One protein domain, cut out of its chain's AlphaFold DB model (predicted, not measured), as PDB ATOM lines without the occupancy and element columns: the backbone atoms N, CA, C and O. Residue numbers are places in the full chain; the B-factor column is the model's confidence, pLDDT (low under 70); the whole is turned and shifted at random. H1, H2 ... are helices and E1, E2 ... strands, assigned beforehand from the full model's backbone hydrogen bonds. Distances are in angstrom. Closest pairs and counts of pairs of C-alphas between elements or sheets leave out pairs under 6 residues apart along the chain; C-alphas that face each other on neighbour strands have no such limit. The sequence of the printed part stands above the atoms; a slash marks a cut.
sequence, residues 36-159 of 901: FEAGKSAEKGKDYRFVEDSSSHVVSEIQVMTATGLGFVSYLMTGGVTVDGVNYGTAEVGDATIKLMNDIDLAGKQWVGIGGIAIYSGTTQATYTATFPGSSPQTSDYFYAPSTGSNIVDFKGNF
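AT A GLANCE: This is residues 36 to 159 of the 901 residues of an uncharacterized protein of Dielma fastidiosa (UniProt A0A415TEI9). A small wall of three strands, E1, E2 and E5, is covered on one face by helix H2, with the short helix H1 packed on H2 and the hairpin E3 and E4 near the last turn of H2. From this two-layer body a looser part with two tiny hairpins, E6 with E7 and E8 with E9, reaches away to a loop whose residues 133 to 139 stick out. The printed part has 124 residues, with three named helices and nine named strands in the order H1 E1 E2 H2 E3 E4 H3 E5 E6 E7 E8 E9; under half of the residues are in named elements, and the class is mixed, helices and strands. The largest sheet has the order E1, E2, E5 and is mixed; the whole is compact, with a radius of gyration of the C-alphas of 15.3 A and spans of 50 by 39 by 25 A.

HOW THE PARTS SIT: E1, residues 48 to 52, and E2, residues 59 to 64, form an antiparallel hairpin, with N 49 and O 63 2.8 A apart, within hydrogen-bond range. E5, residues 97 to 100, is parallel to E2, with N 62 and O 97 at 2.8 A. H2, residues 67 to 77, is on this sheet at a height of 9.3 A, over E2, and runs along the strands, at 5 degrees to E2 on the local plane. H1, residues 36 to 39, touches H2; their closest C-alphas, those of Gly 39 and Phe 72, are 3.8 A apart. H3, residues 90 to 93, only grazes the sheet with residues 91 to 93. The antiparallel hairpin of E3, residues 81 to 83, and E4, residues 86 to 88, has N 83 and O 86 at 2.9 A. The antiparallel hairpin of E6, residues 118 to 120, and E7, residues 123 to 125, has N 118 and O 125 at 2.8 A. E7 runs on into E8, residues 128 to 130, at 42 degrees; E8 forms an antiparallel hairpin with E9, residues 144 to 146, with N 145 and O 129 at 3.0 A. H2 and E8 are apart. In H2 every O i to N i+4 pair is within hydrogen-bond range; H1 and H3 are too short for such a pair.

IN THESE COORDINATES: H1 begins at C-alpha 36, (96.562, 94.628, 139.484). E1 is 12.5 A long, E2 13.1 A, H2 15.9 A and E5 9.9 A. E9 ends at C-alpha 146, (88.636, 102.711, 124.737).

THE WHOLE: The C-alphas farthest apart, those of Lys 46 and Ser 135, are 49.9 A apart. The printed part has no cut. The links E5 to E6, 17 residues, and E8 to E9, 13 residues, are long. The mean pLDDT of the printed part is 72.0; residues 108, 112 and 114 to 152 are under 70.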
ATOM      1  N   PHE A  36      96.991  95.443 140.629       78.94
ATOM      2  CA  PHE A  36      96.562  94.628 139.484       78.94
ATOM      3  C   PHE A  36      97.300  93.284 139.407       78.94
ATOM      4  O   PHE A  36      96.659  92.243 139.285       78.94
ATOM      5  N   GLU A  37      98.631  93.285 139.535       78.19
ATOM      6  CA  GLU A  37      99.420  92.046 139.531       78.19
ATOM      7  C   GLU A  37      99.101  91.173 140.751       78.19
ATOM      8  O   GLU A  37      98.854  89.976 140.603       78.19
ATOM      9  N   ALA A  38      98.989  91.777 141.942       83.06
ATOM     10  CA  ALA A  38      98.539  91.070 143.144       83.06
ATOM     11  C   ALA A  38      97.116  90.489 142.977       83.06
ATOM     12  O   ALA A  38      96.838  89.371 143.413       83.06
ATOM     13  N   GLY A  39      96.232  91.220 142.293       86.00
ATOM     14  CA  GLY A  39      94.850  90.838 142.006       86.00
ATOM     15  C   GLY A  39      94.707  89.559 141.184       86.00
ATOM     16  O   GLY A  39      93.764  88.803 141.404       86.00
ATOM     17  N   LYS A  40      95.676  89.232 140.319       87.25
ATOM     18  CA  LYS A  40      95.708  87.948 139.587       87.25
ATOM     19  C   LYS A  40      95.792  86.726 140.511       87.25
ATOM     20  O   LYS A  40      95.473  85.622 140.083       87.25
ATOM     21  N   SER A  41      96.212  86.925 141.763       88.88
ATOM     22  CA  SER A  41      96.321  85.889 142.801       88.88
ATOM     23  C   SER A  41      95.236  85.996 143.885       88.88
ATOM     24  O   SER A  41      95.383  85.400 144.951       88.88
ATOM     25  N   ALA A  42      94.165  86.767 143.662       91.19
ATOM     26  CA  ALA A  42      93.096  86.951 144.644       91.19
ATOM     27  C   ALA A  42      92.265  85.675 144.871       91.19
ATOM     28  O   ALA A  42      91.873  84.984 143.929       91.19
ATOM     29  N   GLU A  43      91.915  85.397 146.127       91.81
ATOM     30  CA  GLU A  43      91.165  84.198 146.510       91.81
ATOM     31  C   GLU A  43      89.662  84.500 146.690       91.81
ATOM     32  O   GLU A  43      89.256  85.279 147.567       91.81
ATOM     33  N   LYS A  44      88.808  83.831 145.899       91.00
ATOM     34  CA  LYS A  44      87.341  83.881 146.041       91.00
ATOM     35  C   LYS A  44      86.941  83.428 147.452       91.00
ATOM     36  O   LYS A  44      87.386  82.396 147.947       91.00
ATOM     37  N   GLY A  45      86.102  84.211 148.123       87.88
ATOM     38  CA  GLY A  45      85.672  83.991 149.508       87.88
ATOM     39  C   GLY A  45      86.448  84.786 150.567       87.88
ATOM     40  O   GLY A  45      85.865  85.048 151.628       87.88
ATOM     41  N   LYS A  46      87.682  85.221 150.261       91.81
ATOM     42  CA  LYS A  46      88.598  85.971 151.148       91.81
ATOM     43  C   LYS A  46      88.873  87.389 150.647       91.81
ATOM     44  O   LYS A  46      88.700  88.333 151.409       91.81
ATOM     45  N   ASP A  47      89.272  87.531 149.384       93.31
ATOM     46  CA  ASP A  47      89.627  88.818 148.777       93.31
ATOM     47  C   ASP A  47      88.435  89.448 148.042       93.31
ATOM     48  O   ASP A  47      88.176  90.647 148.170       93.31
ATOM     49  N   TYR A  48      87.641  88.623 147.353       95.12
ATOM     50  CA  TYR A  48      86.382  89.012 146.712       95.12
ATOM     51  C   TYR A  48      85.319  87.903 146.807       95.12
ATOM     52  O   TYR A  48      85.635  86.748 147.099       95.12
ATOM     53  N   ARG A  49      84.045  88.227 146.557       94.88
ATOM     54  CA  ARG A  49      82.944  87.268 146.338       94.88
ATOM     55  C   ARG A  49      82.066  87.736 145.184       94.88
ATOM     56  O   ARG A  49      81.920  88.936 144.974       94.88
ATOM     57  N   PHE A  50      81.444  86.791 144.489       94.50
ATOM     58  CA  PHE A  50      80.391  87.075 143.519       94.50
ATOM     59  C   PHE A  50      79.027  86.724 144.109       94.50
ATOM     60  O   PHE A  50      78.869  85.682 144.749       94.50
ATOM     61  N   VAL A  51      78.042  87.584 143.862       93.56
ATOM     62  CA  VAL A  51      76.619  87.250 143.942       93.56
ATOM     63  C   VAL A  51      76.166  86.992 142.508       93.56
ATOM     64  O   VAL A  51      75.808  87.919 141.784       93.56
ATOM     65  N   GLU A  52      76.274  85.741 142.077       90.75
ATOM     66  CA  GLU A  52      76.085  85.308 140.688       90.75
ATOM     67  C   GLU A  52      74.943  84.298 140.553       90.75
ATOM     68  O   GLU A  52      74.666  83.525 141.476       90.75
ATOM     69  N   ASP A  53      74.278  84.289 139.398       88.00
ATOM     70  CA  ASP A  53      73.318  83.238 139.074       88.00
ATOM     71  C   ASP A  53      74.049  81.906 138.839       88.00
ATOM     72  O   ASP A  53      74.938  81.796 137.997       88.00
ATOM     73  N   SER A  54      73.637  80.861 139.558       81.38
ATOM     74  CA  SER A  54      74.312  79.553 139.550       81.38
ATOM     75  C   SER A  54      74.231  78.764 138.233       81.38
ATOM     76  O   SER A  54      74.806  77.680 138.154       81.38
ATOM     77  N   SER A  55      73.484  79.249 137.234       81.38
ATOM     78  CA  SER A  55      73.271  78.570 135.947       81.38
ATOM     79  C   SER A  55      73.831  79.329 134.743       81.38
ATOM     80  O   SER A  55      74.245  78.703 133.769       81.38
ATOM     81  N   SER A  56      73.859  80.661 134.813       84.56
ATOM     82  CA  SER A  56      74.364  81.549 133.760       84.56
ATOM     83  C   SER A  56      75.686  82.231 134.116       84.56
ATOM     84  O   SER A  56      76.308  82.805 133.231       84.56
ATOM     85  N   HIS A  57      76.117  82.173 135.382       87.00
ATOM     86  CA  HIS A  57      77.295  82.867 135.921       87.00
ATOM     87  C   HIS A  57      77.287  84.396 135.754       87.00
ATOM     88  O   HIS A  57      78.303  85.052 135.973       87.00
ATOM     89  N   VAL A  58      76.127  84.982 135.438       91.75
ATOM     90  CA  VAL A  58      75.940  86.436 135.423       91.75
ATOM     91  C   VAL A  58      76.039  86.960 136.855       91.75
ATOM     92  O   VAL A  58      75.281  86.552 137.742       91.75
ATOM     93  N   VAL A  59      76.995  87.856 137.080       92.25
ATOM     94  CA  VAL A  59      77.316  88.452 138.374       92.25
ATOM     95  C   VAL A  59      76.478  89.711 138.579       92.25
ATOM     96  O   VAL A  59      76.578  90.676 137.830       92.25
ATOM     97  N   SER A  60      75.675  89.725 139.639       92.38
ATOM     98  CA  SER A  60      74.887  90.897 140.046       92.38
ATOM     99  C   SER A  60      75.647  91.827 141.001       92.38
ATOM    100  O   SER A  60      75.494  93.045 140.930       92.38
ATOM    101  N   GLU A  61      76.501  91.275 141.870       95.00
ATOM    102  CA  GLU A  61      77.321  92.041 142.817       95.00
ATOM    103  C   GLU A  61      78.728  91.426 142.940       95.00
ATOM    104  O   GLU A  61      78.866  90.223 143.180       95.00
ATOM    105  N   ILE A  62      79.772  92.250 142.806       94.88
ATOM    106  CA  ILE A  62      81.168  91.892 143.094       94.88
ATOM    107  C   ILE A  62      81.533  92.506 144.448       94.88
ATOM    108  O   ILE A  62      81.810  93.699 144.556       94.88
ATOM    109  N   GLN A  63      81.525  91.685 145.493       97.25
ATOM    110  CA  GLN A  63      81.851  92.086 146.859       97.25
ATOM    111  C   GLN A  63      83.366  92.075 147.070       97.25
ATOM    112  O   GLN A  63      83.974  91.009 147.155       97.25
ATOM    113  N   VAL A  64      83.973  93.252 147.193       96.06
ATOM    114  CA  VAL A  64      85.409  93.450 147.426       96.06
ATOM    115  C   VAL A  64      85.685  93.534 148.928       96.06
ATOM    116  O   VAL A  64      85.095  94.355 149.627       96.06
ATOM    117  N   MET A  65      86.587  92.692 149.439       94.19
ATOM    118  CA  MET A  65      86.920  92.617 150.871       94.19
ATOM    119  C   MET A  65      88.343  93.086 151.200       94.19
ATOM    120  O   MET A  65      88.600  93.425 152.355       94.19
ATOM    121  N   THR A  66      89.260  93.102 150.227       93.50
ATOM    122  CA  THR A  66      90.678  93.464 150.414       93.50
ATOM    123  C   THR A  66      91.206  94.296 149.240       93.50
ATOM    124  O   THR A  66      90.596  94.338 148.171       93.50
ATOM    125  N   ALA A  67      92.375  94.924 149.408       89.19
ATOM    126  CA  ALA A  67      93.078  95.617 148.325       89.19
ATOM    127  C   ALA A  67      93.457  94.672 147.166       89.19
ATOM    128  O   ALA A  67      93.321  95.037 146.000       89.19
ATOM    129  N   THR A  68      93.821  93.420 147.472       90.56
ATOM    130  CA  THR A  68      93.997  92.346 146.480       90.56
ATOM    131  C   THR A  68      92.701  92.087 145.706       90.56
ATOM    132  O   THR A  68      92.727  91.953 144.487       90.56
ATOM    133  N   GLY A  69      91.554  92.079 146.393       91.44
ATOM    134  CA  GLY A  69      90.233  91.966 145.771       91.44
ATOM    135  C   GLY A  69      89.883  93.150 144.867       91.44
ATOM    136  O   GLY A  69      89.310  92.949 143.801       91.44
ATOM    137  N   LEU A  70      90.269  94.374 145.241       87.81
ATOM    138  CA  LEU A  70      90.076  95.559 144.398       87.81
ATOM    139  C   LEU A  70      90.965  95.501 143.143       87.81
ATOM    140  O   LEU A  70      90.512  95.795 142.038       87.81
ATOM    141  N   GLY A  71      92.204  95.033 143.298       86.25
ATOM    142  CA  GLY A  71      93.102  94.726 142.187       86.25
ATOM    143  C   GLY A  71      92.591  93.615 141.264       86.25
ATOM    144  O   GLY A  71      92.789  93.675 140.053       86.25
ATOM    145  N   PHE A  72      91.881  92.626 141.812       88.62
ATOM    146  CA  PHE A  72      91.219  91.583 141.028       88.62
ATOM    147  C   PHE A  72      90.061  92.130 140.183       88.62
ATOM    148  O   PHE A  72      89.886  91.686 139.054       88.62
ATOM    149  N   VAL A  73      89.326  93.143 140.660       88.12
ATOM    150  CA  VAL A  73      88.327  93.833 139.823       88.12
ATOM    151  C   VAL A  73      88.994  94.483 138.609       88.12
ATOM    152  O   VAL A  73      88.515  94.302 137.496       88.12
ATOM    153  N   SER A  74      90.142  95.147 138.777       80.75
ATOM    154  CA  SER A  74      90.930  95.657 137.643       80.75
ATOM    155  C   SER A  74      91.367  94.552 136.679       80.75
ATOM    156  O   SER A  74      91.362  94.756 135.468       80.75
ATOM    157  N   TYR A  75      91.730  93.376 137.198       82.19
ATOM    158  CA  TYR A  75      92.080  92.227 136.367       82.19
ATOM    159  C   TYR A  75      90.874  91.693 135.577       82.19
ATOM    160  O   TYR A  75      91.007  91.465 134.378       82.19
ATOM    161  N   LEU A  76      89.685  91.588 136.184       83.31
ATOM    162  CA  LEU A  76      88.450  91.221 135.472       83.31
ATOM    163  C   LEU A  76      88.183  92.128 134.261       83.31
ATOM    164  O   LEU A  76      87.787  91.627 133.209       83.31
ATOM    165  N   MET A  77      88.441  93.437 134.376       79.06
ATOM    166  CA  MET A  77      88.141  94.399 133.306       79.06
ATOM    167  C   MET A  77      88.982  94.217 132.036       79.06
ATOM    168  O   MET A  77      88.567  94.673 130.972       79.06
ATOM    169  N   THR A  78      90.108  93.495 132.089       73.62
ATOM    170  CA  THR A  78      90.878  93.162 130.872       73.62
ATOM    171  C   THR A  78      90.207  92.088 130.013       73.62
ATOM    172  O   THR A  78      90.654  91.849 128.892       73.62
ATOM    173  N   GLY A  79      89.166  91.444 130.559       71.38
ATOM    174  CA  GLY A  79      88.354  90.395 129.952       71.38
ATOM    175  C   GLY A  79      89.092  89.080 129.697       71.38
ATOM    176  O   GLY A  79      90.321  88.996 129.707       71.38
ATOM    177  N   GLY A  80      88.321  88.009 129.499       72.25
ATOM    178  CA  GLY A  80      88.876  86.666 129.300       72.25
ATOM    179  C   GLY A  80      89.422  86.019 130.581       72.25
ATOM    180  O   GLY A  80      90.208  85.071 130.503       72.25
ATOM    181  N   VAL A  81      89.057  86.538 131.758       83.12
ATOM    182  CA  VAL A  81      89.544  86.037 133.049       83.12
ATOM    183  C   VAL A  81      88.769  84.789 133.443       83.12
ATOM    184  O   VAL A  81      87.550  84.815 133.578       83.12
ATOM    185  N   THR A  82      89.484  83.685 133.663       84.31
ATOM    186  CA  THR A  82      88.872  82.419 134.082       84.31
ATOM    187  C   THR A  82      88.988  82.218 135.592       84.31
ATOM    188  O   THR A  82      90.097  82.126 136.114       84.31
ATOM    189  N   VAL A  83      87.853  82.080 136.283       83.94
ATOM    190  CA  VAL A  83      87.765  81.722 137.712       83.94
ATOM    191  C   VAL A  83      87.013  80.403 137.828       83.94
ATOM    192  O   VAL A  83      85.948  80.252 137.241       83.94
ATOM    193  N   ASP A  84      87.566  79.431 138.555       83.25
ATOM    194  CA  ASP A  84      86.956  78.108 138.786       83.25
ATOM    195  C   ASP A  84      86.499  77.365 137.501       83.25
ATOM    196  O   ASP A  84      85.642  76.485 137.540       83.25
ATOM    197  N   GLY A  85      87.096  77.697 136.347       82.62
ATOM    198  CA  GLY A  85      86.757  77.140 135.028       82.62
ATOM    199  C   GLY A  85      85.693  77.915 134.236       82.62
ATOM    200  O   GLY A  85      85.430  77.558 133.089       82.62
ATOM    201  N   VAL A  86      85.122  78.979 134.804       84.25
ATOM    202  CA  VAL A  86      84.180  79.897 134.143       84.25
ATOM    203  C   VAL A  86      84.938  81.117 133.631       84.25
ATOM    204  O   VAL A  86      85.731  81.703 134.365       84.25
ATOM    205  N   ASN A  87      84.710  81.496 132.375       86.69
ATOM    206  CA  ASN A  87      85.305  82.680 131.762       86.69
ATOM    207  C   ASN A  87      84.381  83.888 131.963       86.69
ATOM    208  O   ASN A  87      83.225  83.827 131.555       86.69
ATOM    209  N   TYR A  88      84.892  84.964 132.557       85.12
ATOM    210  CA  TYR A  88      84.145  86.190 132.820       85.12
ATOM    211  C   TYR A  88      84.571  87.288 131.835       85.12
ATOM    212  O   TYR A  88      85.737  87.697 131.780       85.12
ATOM    213  N   GLY A  89      83.608  87.764 131.049       82.38
ATOM    214  CA  GLY A  89      83.720  88.918 130.164       82.38
ATOM    215  C   GLY A  89      82.486  89.819 130.274       82.38
ATOM    216  O   GLY A  89      81.788  89.829 131.287       82.38
ATOM    217  N   THR A  90      82.208  90.595 129.226       82.69
ATOM    218  CA  THR A  90      81.105  91.573 129.209       82.69
ATOM    219  C   THR A  90      79.740  90.978 129.567       82.69
ATOM    220  O   THR A  90      78.966  91.640 130.248       82.69
ATOM    221  N   ALA A  91      79.430  89.748 129.147       85.12
ATOM    222  CA  ALA A  91      78.122  89.142 129.412       85.12
ATOM    223  C   ALA A  91      77.950  88.710 130.880       85.12
ATOM    224  O   ALA A  91      76.834  88.707 131.393       85.12
ATOM    225  N   GLU A  92      79.045  88.358 131.555       89.56
ATOM    226  CA  GLU A  92      79.030  87.829 132.917       89.56
ATOM    227  C   GLU A  92      79.228  88.924 133.974       89.56
ATOM    228  O   GLU A  92      78.628  88.839 135.041       89.56
ATOM    229  N   VAL A  93      80.050  89.951 133.708       87.19
ATOM    230  CA  VAL A  93      80.371  91.019 134.687       87.19
ATOM    231  C   VAL A  93      80.042  92.444 134.233       87.19
ATOM    232  O   VAL A  93      80.189  93.364 135.034       87.19
ATOM    233  N   GLY A  94      79.593  92.653 132.990       81.12
ATOM    234  CA  GLY A  94      79.380  93.995 132.427       81.12
ATOM    235  C   GLY A  94      78.418  94.864 133.240       81.12
ATOM    236  O   GLY A  94      78.730  96.021 133.503       81.12
ATOM    237  N   ASP A  95      77.307  94.295 133.712       85.81
ATOM    238  CA  ASP A  95      76.262  95.012 134.463       85.81
ATOM    239  C   ASP A  95      76.400  94.881 136.002       85.81
ATOM    240  O   ASP A  95      75.526  95.314 136.759       85.81
ATOM    241  N   ALA A  96      77.485  94.274 136.497       88.69
ATOM    242  CA  ALA A  96      77.643  93.933 137.913       88.69
ATOM    243  C   ALA A  96      77.836  95.167 138.814       88.69
ATOM    244  O   ALA A  96      78.593  96.079 138.496       88.69
ATOM    245  N   THR A  97      77.239  95.176 140.010       91.25
ATOM    246  CA  THR A  97      77.539  96.211 141.016       91.25
ATOM    247  C   THR A  97      78.803  95.855 141.797       91.25
ATOM    248  O   THR A  97      78.814  94.902 142.575       91.25
ATOM    249  N   ILE A  98      79.872  96.631 141.646       92.38
ATOM    250  CA  ILE A  98      81.072  96.519 142.485       92.38
ATOM    251  C   ILE A  98      80.763  97.139 143.846       92.38
ATOM    252  O   ILE A  98      80.284  98.271 143.921       92.38
ATOM    253  N   LYS A  99      81.035  96.410 144.930       95.44
ATOM    254  CA  LYS A  99      80.683  96.833 146.286       95.44
ATOM    255  C   LYS A  99      81.795  96.591 147.285       95.44
ATOM    256  O   LYS A  99      82.274  95.467 147.422       95.44
ATOM    257  N   LEU A 100      82.163  97.625 148.036       95.94
ATOM    258  CA  LEU A 100      83.145  97.487 149.111       95.94
ATOM    259  C   LEU A 100      82.484  96.895 150.364       95.94
ATOM    260  O   LEU A 100      81.433  97.344 150.823       95.94
ATOM    261  N   MET A 101      83.107  95.874 150.944       96.69
ATOM    262  CA  MET A 101      82.645  95.248 152.187       96.69
ATOM    263  C   MET A 101      83.388  95.788 153.412       96.69
ATOM    264  O   MET A 101      82.806  95.869 154.492       96.69
ATOM    265  N   ASN A 102      84.643  96.199 153.223       93.81
ATOM    266  CA  ASN A 102      85.548  96.735 154.238       93.81
ATOM    267  C   ASN A 102      86.159  98.056 153.751       93.81
ATOM    268  O   ASN A 102      86.130  98.342 152.554       93.81
ATOM    269  N   ASP A 103      86.748  98.819 154.671       92.62
ATOM    270  CA  ASP A 103      87.693  99.876 154.306       92.62
ATOM    271  C   ASP A 103      88.954  99.238 153.701       92.62
ATOM    272  O   ASP A 103      89.423  98.195 154.171       92.62
ATOM    273  N   ILE A 104      89.483  99.843 152.640       92.25
ATOM    274  CA  ILE A 104      90.571  99.306 151.824       92.25
ATOM    275  C   ILE A 104      91.778 100.241 151.906       92.25
ATOM    276  O   ILE A 104      91.774 101.331 151.339       92.25
ATOM    277  N   ASP A 105      92.840  99.786 152.565       85.75
ATOM    278  CA  ASP A 105      94.140 100.454 152.536       85.75
ATOM    279  C   ASP A 105      94.983  99.924 151.368       85.75
ATOM    280  O   ASP A 105      95.273  98.727 151.291       85.75
ATOM    281  N   LEU A 106      95.373 100.813 150.452       83.75
ATOM    282  CA  LEU A 106      96.239 100.489 149.316       83.75
ATOM    283  C   LEU A 106      97.734 100.592 149.657       83.75
ATOM    284  O   LEU A 106      98.565 100.251 148.813       83.75
ATOM    285  N   ALA A 107      98.082 101.007 150.880       78.12
ATOM    286  CA  ALA A 107      99.438 101.017 151.432       78.12
ATOM    287  C   ALA A 107     100.488 101.729 150.550       78.12
ATOM    288  O   ALA A 107     101.647 101.315 150.499       78.12
ATOM    289  N   GLY A 108     100.085 102.767 149.805       68.88
ATOM    290  CA  GLY A 108     100.959 103.507 148.887       68.88
ATOM    291  C   GLY A 108     101.385 102.729 147.634       68.88
ATOM    292  O   GLY A 108     102.186 103.228 146.845       68.88
ATOM    293  N   LYS A 109     100.875 101.509 147.413       72.38
ATOM    294  CA  LYS A 109     101.124 100.761 146.175       72.38
ATOM    295  C   LYS A 109     100.282 101.323 145.031       72.38
ATOM    296  O   LYS A 109      99.128 101.711 145.216       72.38
ATOM    297  N   GLN A 110     100.837 101.271 143.822       72.12
ATOM    298  CA  GLN A 110     100.104 101.642 142.617       72.12
ATOM    299  C   GLN A 110      98.925 100.699 142.366       72.12
ATOM    300  O   GLN A 110      99.078  99.477 142.290       72.12
ATOM    301  N   TRP A 111      97.752 101.286 142.163       73.56
ATOM    302  CA  TRP A 111      96.598 100.626 141.562       73.56
ATOM    303  C   TRP A 111      96.399 101.178 140.131       73.56
ATOM    304  O   TRP A 111      97.078 102.125 139.718       73.56
ATOM    305  N   VAL A 112      95.495 100.597 139.342       65.25
ATOM    306  CA  VAL A 112      95.302 100.953 137.917       65.25
ATOM    307  C   VAL A 112      93.867 101.354 137.570       65.25
ATOM    308  O   VAL A 112      93.584 101.603 136.405       65.25
ATOM    309  N   GLY A 113      92.982 101.442 138.564       72.75
ATOM    310  CA  GLY A 113      91.582 101.802 138.357       72.75
ATOM    311  C   GLY A 113      90.728 100.660 137.799       72.75
ATOM    312  O   GLY A 113      91.125  99.494 137.806       72.75
ATOM    313  N   ILE A 114      89.516 101.001 137.363       68.31
ATOM    314  CA  ILE A 114      88.499 100.066 136.844       68.31
ATOM    315  C   ILE A 114      88.099 100.432 135.400       68.31
ATOM    316  O   ILE A 114      87.604  99.587 134.662       68.31
ATOM    317  N   GLY A 115      88.368 101.666 134.960       55.38
ATOM    318  CA  GLY A 115      88.141 102.078 133.577       55.38
ATOM    319  C   GLY A 115      89.152 101.468 132.601       55.38
ATOM    320  O   GLY A 115      90.329 101.812 132.642       55.38
ATOM    321  N   GLY A 116      88.673 100.602 131.701       51.00
ATOM    322  CA  GLY A 116      89.241 100.402 130.356       51.00
ATOM    323  C   GLY A 116      90.744 100.138 130.269       51.00
ATOM    324  O   GLY A 116      91.427 100.709 129.421       51.00
ATOM    325  N   ILE A 117      91.256  99.248 131.116       46.50
ATOM    326  CA  ILE A 117      92.651  98.808 131.079       46.50
ATOM    327  C   ILE A 117      92.936  98.085 129.755       46.50
ATOM    328  O   ILE A 117      92.498  96.953 129.538       46.50
ATOM    329  N   ALA A 118      93.742  98.709 128.901       45.97
ATOM    330  CA  ALA A 118      94.335  98.066 127.743       45.97
ATOM    331  C   ALA A 118      95.632  97.354 128.162       45.97
ATOM    332  O   ALA A 118      96.569  97.970 128.674       45.97
ATOM    333  N   ILE A 119      95.713  96.044 127.911       39.78
ATOM    334  CA  ILE A 119      96.994  95.331 127.933       39.78
ATOM    335  C   ILE A 119      97.613  95.461 126.541       39.78
ATOM    336  O   ILE A 119      97.150  94.823 125.595       39.78
ATOM    337  N   TYR A 120      98.690  96.235 126.426       39.09
ATOM    338  CA  TYR A 120      99.500  96.306 125.208       39.09
ATOM    339  C   TYR A 120     100.934  95.869 125.538       39.09
ATOM    340  O   TYR A 120     101.484  96.265 126.565       39.09
ATOM    341  N   SER A 121     101.502  94.979 124.711       35.31
ATOM    342  CA  SER A 121     102.863  94.402 124.830       35.31
ATOM    343  C   SER A 121     103.265  93.804 126.195       35.31
ATOM    344  O   SER A 121     104.443  93.542 126.428       35.31
ATOM    345  N   GLY A 122     102.307  93.526 127.086       38.12
ATOM    346  CA  GLY A 122     102.571  93.052 128.452       38.12
ATOM    347  C   GLY A 122     102.679  94.167 129.500       38.12
ATOM    348  O   GLY A 122     102.971  93.881 130.657       38.12
ATOM    349  N   THR A 123     102.400  95.417 129.121       36.81
ATOM    350  CA  THR A 123     102.215  96.544 130.044       36.81
ATOM    351  C   THR A 123     100.730  96.872 130.208       36.81
ATOM    352  O   THR A 123      99.942  96.768 129.269       36.81
ATOM    353  N   THR A 124     100.351  97.235 131.431       40.84
ATOM    354  CA  THR A 124      98.972  97.555 131.828       40.84
ATOM    355  C   THR A 124      98.785  99.066 131.722       40.84
ATOM    356  O   THR A 124      99.418  99.793 132.487       40.84
ATOM    357  N   GLN A 125      97.970  99.547 130.778       44.59
ATOM    358  CA  GLN A 125      97.807 100.981 130.495       44.59
ATOM    359  C   GLN A 125      96.323 101.385 130.522       44.59
ATOM    360  O   GLN A 125      95.476 100.660 130.010       44.59
ATOM    361  N   ALA A 126      95.999 102.544 131.102       40.22
ATOM    362  CA  ALA A 126      94.639 103.097 131.147       40.22
ATOM    363  C   ALA A 126      94.455 104.152 130.038       40.22
ATOM    364  O   ALA A 126      94.212 105.331 130.298       40.22
ATOM    365  N   THR A 127      94.662 103.736 128.785       42.44
ATOM    366  CA  THR A 127      94.823 104.657 127.651       42.44
ATOM    367  C   THR A 127      93.499 104.946 126.948       42.44
ATOM    368  O   THR A 127      92.924 104.078 126.287       42.44
ATOM    369  N   TYR A 128      93.066 106.204 127.010       41.59
ATOM    370  CA  TYR A 128      91.848 106.693 126.369       41.59
ATOM    371  C   TYR A 128      92.138 107.672 125.236       41.59
ATOM    372  O   TYR A 128      93.036 108.506 125.332       41.59
ATOM    373  N   THR A 129      91.358 107.584 124.155       39.25
ATOM    374  CA  THR A 129      91.464 108.495 123.005       39.25
ATOM    375  C   THR A 129      90.204 109.339 122.887       39.25
ATOM    376  O   THR A 129      89.111 108.801 122.717       39.25
ATOM    377  N   ALA A 130      90.358 110.664 122.911       35.44
ATOM    378  CA  ALA A 130      89.291 111.579 122.517       35.44
ATOM    379  C   ALA A 130      89.067 111.481 120.997       35.44
ATOM    380  O   ALA A 130      89.933 111.863 120.205       35.44
ATOM    381  N   THR A 131      87.929 110.931 120.574       35.22
ATOM    382  CA  THR A 131      87.626 110.693 119.155       35.22
ATOM    383  C   THR A 131      86.940 111.888 118.499       35.22
ATOM    384  O   THR A 131      85.895 112.341 118.958       35.22
ATOM    385  N   PHE A 132      87.467 112.350 117.361       32.78
ATOM    386  CA  PHE A 132      86.731 113.247 116.465       32.78
ATOM    387  C   PHE A 132      85.928 112.414 115.449       32.78
ATOM    388  O   PHE A 132      86.477 111.450 114.905       32.78
ATOM    389  N   PRO A 133      84.664 112.757 115.139       34.12
ATOM    390  CA  PRO A 133      83.867 111.991 114.189       34.12
ATOM    391  C   PRO A 133      84.394 112.164 112.760       34.12
ATOM    392  O   PRO A 133      84.145 113.166 112.084       34.12
ATOM    393  N   GLY A 134      85.114 111.146 112.286       30.70
ATOM    394  CA  GLY A 134      85.308 110.911 110.859       30.70
ATOM    395  C   GLY A 134      83.976 110.598 110.167       30.70
ATOM    396  O   GLY A 134      82.966 110.314 110.807       30.70
ATOM    397  N   SER A 135      83.965 110.601 108.836       31.22
ATOM    398  CA  SER A 135      82.771 110.427 107.988       31.22
ATOM    399  C   SER A 135      82.124 109.025 108.012       31.22
ATOM    400  O   SER A 135      81.301 108.713 107.151       31.22
ATOM    401  N   SER A 136      82.469 108.183 108.990       30.17
ATOM    402  CA  SER A 136      81.883 106.860 109.214       30.17
ATOM    403  C   SER A 136      80.901 106.913 110.391       30.17
ATOM    404  O   SER A 136      81.277 107.405 111.456       30.17
ATOM    405  N   PRO A 137      79.664 106.397 110.256       31.05
ATOM    406  CA  PRO A 137      78.696 106.348 111.347       31.05
ATOM    407  C   PRO A 137      79.064 105.240 112.348       31.05
ATOM    408  O   PRO A 137      78.481 104.157 112.345       31.05
ATOM    409  N   GLN A 138      80.051 105.506 113.204       33.88
ATOM    410  CA  GLN A 138      80.280 104.747 114.434       33.88
ATOM    411  C   GLN A 138      79.419 105.379 115.537       33.88
ATOM    412  O   GLN A 138      79.537 106.564 115.842       33.88
ATOM    413  N   THR A 139      78.476 104.596 116.049       34.06
ATOM    414  CA  THR A 139      77.344 105.034 116.876       34.06
ATOM    415  C   THR A 139      77.679 104.932 118.360       34.06
ATOM    416  O   THR A 139      77.240 103.997 119.031       34.06
ATOM    417  N   SER A 140      78.524 105.829 118.861       39.22
ATOM    418  CA  SER A 140      79.010 105.765 120.242       39.22
ATOM    419  C   SER A 140      78.991 107.151 120.873       39.22
ATOM    420  O   SER A 140      79.685 108.049 120.406       39.22
ATOM    421  N   ASP A 141      78.189 107.311 121.927       41.31
ATOM    422  CA  ASP A 141      77.855 108.596 122.564       41.31
ATOM    423  C   ASP A 141      78.975 109.152 123.474       41.31
ATOM    424  O   ASP A 141      78.711 109.946 124.380       41.31
ATOM    425  N   TYR A 142      80.219 108.729 123.224       42.31
ATOM    426  CA  TYR A 142      81.364 108.907 124.111       42.31
ATOM    427  C   TYR A 142      82.288 110.057 123.684       42.31
ATOM    428  O   TYR A 142      82.647 110.203 122.513       42.31
ATOM    429  N   PHE A 143      82.727 110.844 124.665       40.78
ATOM    430  CA  PHE A 143      83.853 111.770 124.581       40.78
ATOM    431  C   PHE A 143      85.206 111.039 124.581       40.78
ATOM    432  O   PHE A 143      86.127 111.512 123.908       40.78
ATOM    433  N   TYR A 144      85.337 109.898 125.273       45.25
ATOM    434  CA  TYR A 144      86.537 109.058 125.237       45.25
ATOM    435  C   TYR A 144      86.212 107.621 124.819       45.25
ATOM    436  O   TYR A 144      85.468 106.902 125.477       45.25
ATOM    437  N   ALA A 145      86.839 107.151 123.742       46.12
ATOM    438  CA  ALA A 145      86.737 105.754 123.334       46.12
ATOM    439  C   ALA A 145      87.865 104.913 123.970       46.12
ATOM    440  O   ALA A 145      89.023 105.359 123.979       46.12
ATOM    441  N   PRO A 146      87.584 103.682 124.449       48.22
ATOM    442  CA  PRO A 146      88.636 102.711 124.737       48.22
ATOM    443  C   PRO A 146      89.370 102.350 123.437       48.22
ATOM    444  O   PRO A 146      88.758 102.248 122.371       48.22
ATOM    445  N   SER A 147      90.689 102.147 123.503       46.28
ATOM    446  CA  SER A 147      91.495 101.857 122.310       46.28
ATOM    447  C   SER A 147      91.009 100.582 121.604       46.28
ATOM    448  O   SER A 147      91.065  99.486 122.170       46.28
ATOM    449  N   THR A 148      90.550 100.709 120.357       41.41
ATOM    450  CA  THR A 148      89.958  99.608 119.586       41.41
ATOM    451  C   THR A 148      91.004  98.546 119.229       41.41
ATOM    452  O   THR A 148      91.705  98.681 118.225       41.41
ATOM    453  N   GLY A 149      91.115  97.483 120.032       44.28
ATOM    454  CA  GLY A 149      92.052  96.386 119.746       44.28
ATOM    455  C   GLY A 149      92.255  95.301 120.812       44.28
ATOM    456  O   GLY A 149      93.049  94.396 120.569       44.28
ATOM    457  N   SER A 150      91.586  95.349 121.969       51.62
ATOM    458  CA  SER A 150      91.771  94.367 123.056       51.62
ATOM    459  C   SER A 150      90.439  93.876 123.650       51.62
ATOM    460  O   SER A 150      89.405  94.517 123.479       51.62
ATOM    461  N   ASN A 151      90.463  92.713 124.316       59.16
ATOM    462  CA  ASN A 151      89.288  91.978 124.830       59.16
ATOM    463  C   ASN A 151      88.661  92.600 126.102       59.16
ATOM    464  O   ASN A 151      88.258  91.871 127.002       59.16
ATOM    465  N   ILE A 152      88.609  93.928 126.199       68.81
ATOM    466  CA  ILE A 152      88.188  94.665 127.401       68.81
ATOM    467  C   ILE A 152      86.699  94.413 127.716       68.81
ATOM    468  O   ILE A 152      85.871  94.298 126.810       68.81
ATOM    469  N   VAL A 153      86.355  94.361 129.007       72.94
ATOM    470  CA  VAL A 153      84.961  94.339 129.482       72.94
ATOM    471  C   VAL A 153      84.306  95.699 129.234       72.94
ATOM    472  O   VAL A 153      84.757  96.721 129.746       72.94
ATOM    473  N   ASP A 154      83.198  95.710 128.495       72.38
ATOM    474  CA  ASP A 154      82.333  96.889 128.346       72.38
ATOM    475  C   ASP A 154      81.480  97.038 129.618       72.38
ATOM    476  O   ASP A 154      80.368  96.515 129.706       72.38
ATOM    477  N   PHE A 155      82.068  97.655 130.649       76.06
ATOM    478  CA  PHE A 155      81.476  97.774 131.981       76.06
ATOM    479  C   PHE A 155      80.452  98.918 132.064       76.06
ATOM    480  O   PHE A 155      80.746 100.083 131.781       76.06
ATOM    481  N   LYS A 156      79.238  98.554 132.481       75.12
ATOM    482  CA  LYS A 156      78.029  99.392 132.580       75.12
ATOM    483  C   LYS A 156      77.394  99.352 133.969       75.12
ATOM    484  O   LYS A 156      76.454 100.098 134.232       75.12
ATOM    485  N   GLY A 157      77.891  98.466 134.829       78.25
ATOM    486  CA  GLY A 157      77.432  98.276 136.192       78.25
ATOM    487  C   GLY A 157      77.750  99.449 137.120       78.25
ATOM    488  O   GLY A 157      78.342 100.458 136.743       78.25
ATOM    489  N   ASN A 158      77.338  99.302 138.375       87.00
ATOM    490  CA  ASN A 158      77.438 100.356 139.383       87.00
ATOM    491  C   ASN A 158      78.693 100.193 140.254       87.00
ATOM    492  O   ASN A 158      79.201  99.086 140.437       87.00
ATOM    493  N   PHE A 159      79.122 101.276 140.899       89.19
ATOM    494  CA  PHE A 159      80.080 101.237 142.002       89.19
ATOM    495  C   PHE A 159      79.425 101.754 143.287       89.19
ATOM    496  O   PHE A 159      78.979 102.898 143.366       89.19
TER     497      PHE A 159